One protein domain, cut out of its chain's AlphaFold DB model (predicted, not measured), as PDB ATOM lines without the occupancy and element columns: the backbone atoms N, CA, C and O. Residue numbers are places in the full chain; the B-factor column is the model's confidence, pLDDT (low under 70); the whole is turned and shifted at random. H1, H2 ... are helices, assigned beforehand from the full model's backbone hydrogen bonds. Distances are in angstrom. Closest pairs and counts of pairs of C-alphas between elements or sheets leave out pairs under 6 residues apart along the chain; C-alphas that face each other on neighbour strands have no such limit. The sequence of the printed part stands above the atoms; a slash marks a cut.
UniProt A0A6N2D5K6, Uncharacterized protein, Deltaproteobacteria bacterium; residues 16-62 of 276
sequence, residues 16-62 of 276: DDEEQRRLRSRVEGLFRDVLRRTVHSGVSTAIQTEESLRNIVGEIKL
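AT A GLANCE: This is residues 16 to 62 of the 276 residues of an uncharacterized protein of Deltaproteobacteria bacterium (UniProt A0A6N2D5K6). A long helix, H1, makes one arm of an open, uneven U; the chain turns through the short H2 at one end and folds back as the shorter H3, with a gap between the two arms. The first part of H1, residues 16 to 29, sticks out free. The printed part has 47 residues with three named helices, H1, H2 and H3 in chain order, and no named strand: all helix. It is loose, with a radius of gyration of the C-alphas of 12.9 A, and flat, spanning 39 by 21 by 10 A.

IN THESE COORDINATES: H1, residues 16 to 41, runs 36.9 A from C-alpha 16 at (105.443, 65.419, 185.212). H2 is residues 43 to 46, 5.4 A. H3, residues 50 to 59, runs 14.5 A to C-alpha 59 at (119.184, 65.644, 166.423).

HOW THE PARTS SIT: H1 and H2 are close but not clearly touching; their closest C-alphas, of Thr 38 and Ala 46, are 6.6 A apart. H2 and H3 are likewise close but not clearly touching, closest at the C-alphas of Ala 46 and Ser 52, 7.1 A. H1 and H3 are apart. In H1 and H3 every O i to N i+4 pair is within hydrogen-bond range; H2 is too short for one.

THE WHOLE: The farthest C-alphas, of Asp 16 and Ser 44, are 39.8 A apart. The printed part has no cut, and both links are tight. Residues 16 to 17 and 41 to 62 have pLDDT under 70.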
ATOM      1  N   ASP A  16     105.713  65.979 186.547       62.62
ATOM      2  CA  ASP A  16     105.443  65.419 185.212       62.62
ATOM      3  C   ASP A  16     104.936  66.498 184.237       62.62
ATOM      4  O   ASP A  16     105.297  66.519 183.055       62.62
ATOM      5  N   ASP A  17     104.132  67.440 184.737       69.50
ATOM      6  CA  ASP A  17     103.623  68.584 183.972       69.50
ATOM      7  C   ASP A  17     104.734  69.571 183.578       69.50
ATOM      8  O   ASP A  17     104.708  70.148 182.483       69.50
ATOM      9  N   GLU A  18     105.734  69.766 184.442       72.81
ATOM     10  CA  GLU A  18     106.898  70.593 184.130       72.81
ATOM     11  C   GLU A  18     107.772  69.965 183.042       72.81
ATOM     12  O   GLU A  18     108.169  70.663 182.104       72.81
ATOM     13  N   GLU A  19     108.049  68.661 183.115       71.62
ATOM     14  CA  GLU A  19     108.815  67.975 182.072       71.62
ATOM     15  C   GLU A  19     108.072  67.982 180.734       71.62
ATOM     16  O   GLU A  19     108.658  68.337 179.706       71.62
ATOM     17  N   GLN A  20     106.761  67.728 180.735       73.69
ATOM     18  CA  GLN A  20     105.936  67.849 179.533       73.69
ATOM     19  C   GLN A  20     105.924  69.277 178.966       73.69
ATOM     20  O   GLN A  20     106.011  69.443 177.747       73.69
ATOM     21  N   ARG A  21     105.877  70.324 179.800       77.69
ATOM     22  CA  ARG A  21     105.995  71.726 179.348       77.69
ATOM     23  C   ARG A  21     107.378  72.045 178.775       77.69
ATOM     24  O   ARG A  21     107.464  72.751 177.768       77.69
ATOM     25  N   ARG A  22     108.455  71.507 179.353       78.31
ATOM     26  CA  ARG A  22     109.837  71.666 178.853       78.31
ATOM     27  C   ARG A  22     110.052  70.918 177.531       78.31
ATOM     28  O   ARG A  22     110.719  71.435 176.637       78.31
ATOM     29  N   LEU A  23     109.446  69.742 177.368       74.25
ATOM     30  CA  LEU A  23     109.445  68.987 176.112       74.25
ATOM     31  C   LEU A  23     108.635  69.709 175.029       74.25
ATOM     32  O   LEU A  23     109.159  69.945 173.943       74.25
ATOM     33  N   ARG A  24     107.404  70.141 175.334       76.25
ATOM     34  CA  ARG A  24     106.549  70.886 174.392       76.25
ATOM     35  C   ARG A  24     107.196  72.188 173.930       76.25
ATOM     36  O   ARG A  24     107.227  72.431 172.734       76.25
ATOM     37  N   SER A  25     107.779  72.980 174.831       80.88
ATOM     38  CA  SER A  25     108.446  74.240 174.457       80.88
ATOM     39  C   SER A  25     109.717  74.033 173.617       80.88
ATOM     40  O   SER A  25     109.969  74.813 172.700       80.88
ATOM     41  N   ARG A  26     110.481  72.951 173.838       79.19
ATOM     42  CA  ARG A  26     111.584  72.556 172.937       79.19
ATOM     43  C   ARG A  26     111.083  72.116 171.560       79.19
ATOM     44  O   ARG A  26     111.638  72.547 170.555       79.19
ATOM     45  N   VAL A  27     110.033  71.295 171.505       79.44
ATOM     46  CA  VAL A  27     109.419  70.844 170.243       79.44
ATOM     47  C   VAL A  27     108.802  72.016 169.474       79.44
ATOM     48  O   VAL A  27     108.956  72.088 168.261       79.44
ATOM     49  N   GLU A  28     108.166  72.969 170.159       83.38
ATOM     50  CA  GLU A  28     107.611  74.182 169.551       83.38
ATOM     51  C   GLU A  28     108.709  75.105 169.004       83.38
ATOM     52  O   GLU A  28     108.559  75.643 167.907       83.38
ATOM     53  N   GLY A  29     109.837  75.239 169.713       85.81
ATOM     54  CA  GLY A  29     111.027  75.934 169.213       85.81
ATOM     55  C   GLY A  29     111.564  75.298 167.928       85.81
ATOM     56  O   GLY A  29     111.660  75.968 166.904       85.81
ATOM     57  N   LEU A  30     111.800  73.982 167.943       81.81
ATOM     58  CA  LEU A  30     112.259  73.231 166.769       81.81
ATOM     59  C   LEU A  30     111.264  73.307 165.601       81.81
ATOM     60  O   LEU A  30     111.669  73.507 164.459       81.81
ATOM     61  N   PHE A  31     109.958  73.207 165.864       84.06
ATOM     62  CA  PHE A  31     108.923  73.356 164.837       84.06
ATOM     63  C   PHE A  31     108.904  74.771 164.248       84.06
ATOM     64  O   PHE A  31     108.792  74.927 163.032       84.06
ATOM     65  N   ARG A  32     109.061  75.806 165.082       85.94
ATOM     66  CA  ARG A  32     109.168  77.203 164.645       85.94
ATOM     67  C   ARG A  32     110.410  77.429 163.789       85.94
ATOM     68  O   ARG A  32     110.304  78.108 162.770       85.94
ATOM     69  N   ASP A  33     111.550  76.854 164.157       81.25
ATOM     70  CA  ASP A  33     112.794  76.984 163.398       81.25
ATOM     71  C   ASP A  33     112.744  76.210 162.076       81.25
ATOM     72  O   ASP A  33     113.155  76.748 161.047       81.25
ATOM     73  N   VAL A  34     112.148  75.011 162.051       79.31
ATOM     74  CA  VAL A  34     111.873  74.266 160.811       79.31
ATOM     75  C   VAL A  34     110.898  75.036 159.922       79.31
ATOM     76  O   VAL A  34     111.204  75.241 158.753       79.31
ATOM     77  N   LEU A  35     109.780  75.542 160.449       82.19
ATOM     78  CA  LEU A  35     108.812  76.328 159.676       82.19
ATOM     79  C   LEU A  35     109.447  77.612 159.126       82.19
ATOM     80  O   LEU A  35     109.313  77.911 157.938       82.19
ATOM     81  N   ARG A  36     110.200  78.342 159.958       82.88
ATOM     82  CA  ARG A  36     110.964  79.521 159.535       82.88
ATOM     83  C   ARG A  36     111.948  79.143 158.433       82.88
ATOM     84  O   ARG A  36     111.983  79.829 157.414       82.88
ATOM     85  N   ARG A  37     112.692  78.042 158.587       75.62
ATOM     86  CA  ARG A  37     113.637  77.555 157.577       75.62
ATOM     87  C   ARG A  37     112.930  77.188 156.276       75.62
ATOM     88  O   ARG A  37     113.374  77.667 155.245       75.62
ATOM     89  N   THR A  38     111.830  76.437 156.312       75.00
ATOM     90  CA  THR A  38     111.040  76.039 155.133       75.00
ATOM     91  C   THR A  38     110.480  77.244 154.376       75.00
ATOM     92  O   THR A  38     110.511  77.262 153.147       75.00
ATOM     93  N   VAL A  39     110.021  78.279 155.091       79.12
ATOM     94  CA  VAL A  39     109.572  79.541 154.480       79.12
ATOM     95  C   VAL A  39     110.749  80.320 153.880       79.12
ATOM     96  O   VAL A  39     110.637  80.810 152.762       79.12
ATOM     97  N   HIS A  40     111.895  80.400 154.568       74.25
ATOM     98  CA  HIS A  40     113.072  81.146 154.091       74.25
ATOM     99  C   HIS A  40     113.871  80.412 152.994       74.25
ATOM    100  O   HIS A  40     114.587  81.062 152.239       74.25
ATOM    101  N   SER A  41     113.787  79.080 152.895       69.19
ATOM    102  CA  SER A  41     114.471  78.286 151.859       69.19
ATOM    103  C   SER A  41     113.610  78.012 150.626       69.19
ATOM    104  O   SER A  41     114.133  77.573 149.606       69.19
ATOM    105  N   GLY A  42     112.298  78.237 150.722       60.50
ATOM    106  CA  GLY A  42     111.329  77.782 149.734       60.50
ATOM    107  C   GLY A  42     111.043  76.282 149.863       60.50
ATOM    108  O   GLY A  42     111.932  75.451 150.060       60.50
ATOM    109  N   VAL A  43     109.767  75.920 149.722       60.69
ATOM    110  CA  VAL A  43     109.277  74.532 149.836       60.69
ATOM    111  C   VAL A  43     109.925  73.594 148.799       60.69
ATOM    112  O   VAL A  43     110.038  72.393 149.033       60.69
ATOM    113  N   SER A  44     110.420  74.139 147.683       55.69
ATOM    114  CA  SER A  44     111.079  73.403 146.599       55.69
ATOM    115  C   SER A  44     112.367  72.680 147.009       55.69
ATOM    116  O   SER A  44     112.611  71.588 146.501       55.69
ATOM    117  N   THR A  45     113.177  73.221 147.928       55.19
ATOM    118  CA  THR A  45     114.418  72.545 148.359       55.19
ATOM    119  C   THR A  45     114.173  71.502 149.445       55.19
ATOM    120  O   THR A  45     114.866  70.494 149.487       55.19
ATOM    121  N   ALA A  46     113.170  71.711 150.305       56.44
ATOM    122  CA  ALA A  46     112.905  70.851 151.462       56.44
ATOM    123  C   ALA A  46     112.335  69.464 151.099       56.44
ATOM    124  O   ALA A  46     112.481  68.522 151.872       56.44
ATOM    125  N   ILE A  47     111.686  69.324 149.936       59.59
ATOM    126  CA  ILE A  47     111.089  68.050 149.493       59.59
ATOM    127  C   ILE A  47     112.138  67.114 148.855       59.59
ATOM    128  O   ILE A  47     111.937  65.901 148.837       59.59
ATOM    129  N   GLN A  48     113.262  67.646 148.358       56.97
ATOM    130  CA  GLN A  48     114.302  66.865 147.667       56.97
ATOM    131  C   GLN A  48     115.506  66.473 148.543       56.97
ATOM    132  O   GLN A  48     116.319  65.660 148.109       56.97
ATOM    133  N   THR A  49     115.650  67.005 149.761       55.81
ATOM    134  CA  THR A  49     116.835  66.762 150.601       55.81
ATOM    135  C   THR A  49     116.639  65.651 151.640       55.81
ATOM    136  O   THR A  49     116.248  65.899 152.783       55.81
ATOM    137  N   GLU A  50     117.057  64.424 151.298       59.34
ATOM    138  CA  GLU A  50     117.286  63.343 152.282       59.34
ATOM    139  C   GLU A  50     118.221  63.784 153.427       59.34
ATOM    140  O   GLU A  50     118.103  63.316 154.559       59.34
ATOM    141  N   GLU A  51     119.129  64.726 153.159       60.50
ATOM    142  CA  GLU A  51     120.040  65.306 154.151       60.50
ATOM    143  C   GLU A  51     119.313  66.136 155.222       60.50
ATOM    144  O   GLU A  51     119.706  66.108 156.388       60.50
ATOM    145  N   SER A  52     118.206  66.809 154.882       60.69
ATOM    146  CA  SER A  52     117.385  67.519 155.873       60.69
ATOM    147  C   SER A  52     116.681  66.540 156.813       60.69
ATOM    148  O   SER A  52     116.670  66.752 158.024       60.69
ATOM    149  N   LEU A  53     116.174  65.424 156.275       62.38
ATOM    150  CA  LEU A  53     115.629  64.327 157.078       62.38
ATOM    151  C   LEU A  53     116.705  63.680 157.961       62.38
ATOM    152  O   LEU A  53     116.437  63.409 159.129       62.38
ATOM    153  N   ARG A  54     117.933  63.487 157.458       66.50
ATOM    154  CA  ARG A  54     119.051  62.962 158.264       66.50
ATOM    155  C   ARG A  54     119.487  63.892 159.389       66.50
ATOM    156  O   ARG A  54     119.796  63.379 160.457       66.50
ATOM    157  N   ASN A  55     119.488  65.210 159.197       66.38
ATOM    158  CA  ASN A  55     119.807  66.141 160.284       66.38
ATOM    159  C   ASN A  55     118.712  66.129 161.362       66.38
ATOM    160  O   ASN A  55     119.024  65.985 162.540       66.38
ATOM    161  N   ILE A  56     117.432  66.138 160.970       62.56
ATOM    162  CA  ILE A  56     116.301  66.049 161.914       62.56
ATOM    163  C   ILE A  56     116.313  64.710 162.685       62.56
ATOM    164  O   ILE A  56     116.107  64.688 163.896       62.56
ATOM    165  N   VAL A  57     116.613  63.590 162.017       64.50
ATOM    166  CA  VAL A  57     116.747  62.250 162.637       64.50
ATOM    167  C   VAL A  57     118.096  62.058 163.360       64.50
ATOM    168  O   VAL A  57     118.269  61.107 164.118       64.50
ATOM    169  N   GLY A  58     119.066  62.950 163.152       66.25
ATOM    170  CA  GLY A  58     120.332  62.985 163.889       66.25
ATOM    171  C   GLY A  58     120.218  63.742 165.214       66.25
ATOM    172  O   GLY A  58     120.796  63.324 166.216       66.25
ATOM    173  N   GLU A  59     119.444  64.830 165.230       63.62
ATOM    174  CA  GLU A  59     119.184  65.644 166.423       63.62
ATOM    175  C   GLU A  59     118.112  65.024 167.334       63.62
ATOM    176  O   GLU A  59     118.233  65.071 168.561       63.62
ATOM    177  N   ILE A  60     117.095  64.373 166.759       62.94
ATOM    178  CA  ILE A  60     116.117  63.583 167.513       62.94
ATOM    179  C   ILE A  60     116.575  62.120 167.523       62.94
ATOM    180  O   ILE A  60     116.568  61.469 166.483       62.94
ATOM    181  N   LYS A  61     116.900  61.565 168.702       57.94
ATOM    182  CA  LYS A  61     117.232  60.135 168.903       57.94
ATOM    183  C   LYS A  61     116.019  59.208 168.693       57.94
ATOM    184  O   LYS A  61     115.598  58.510 169.613       57.94
ATOM    185  N   LEU A  62     115.438  59.204 167.497       64.88
ATOM    186  CA  LEU A  62     114.379  58.279 167.112       64.88
ATOM    187  C   LEU A  62     114.985  56.885 166.872       64.88
ATOM    188  O   LEU A  62     115.902  56.762 166.053       64.88
TER     189      LEU A  62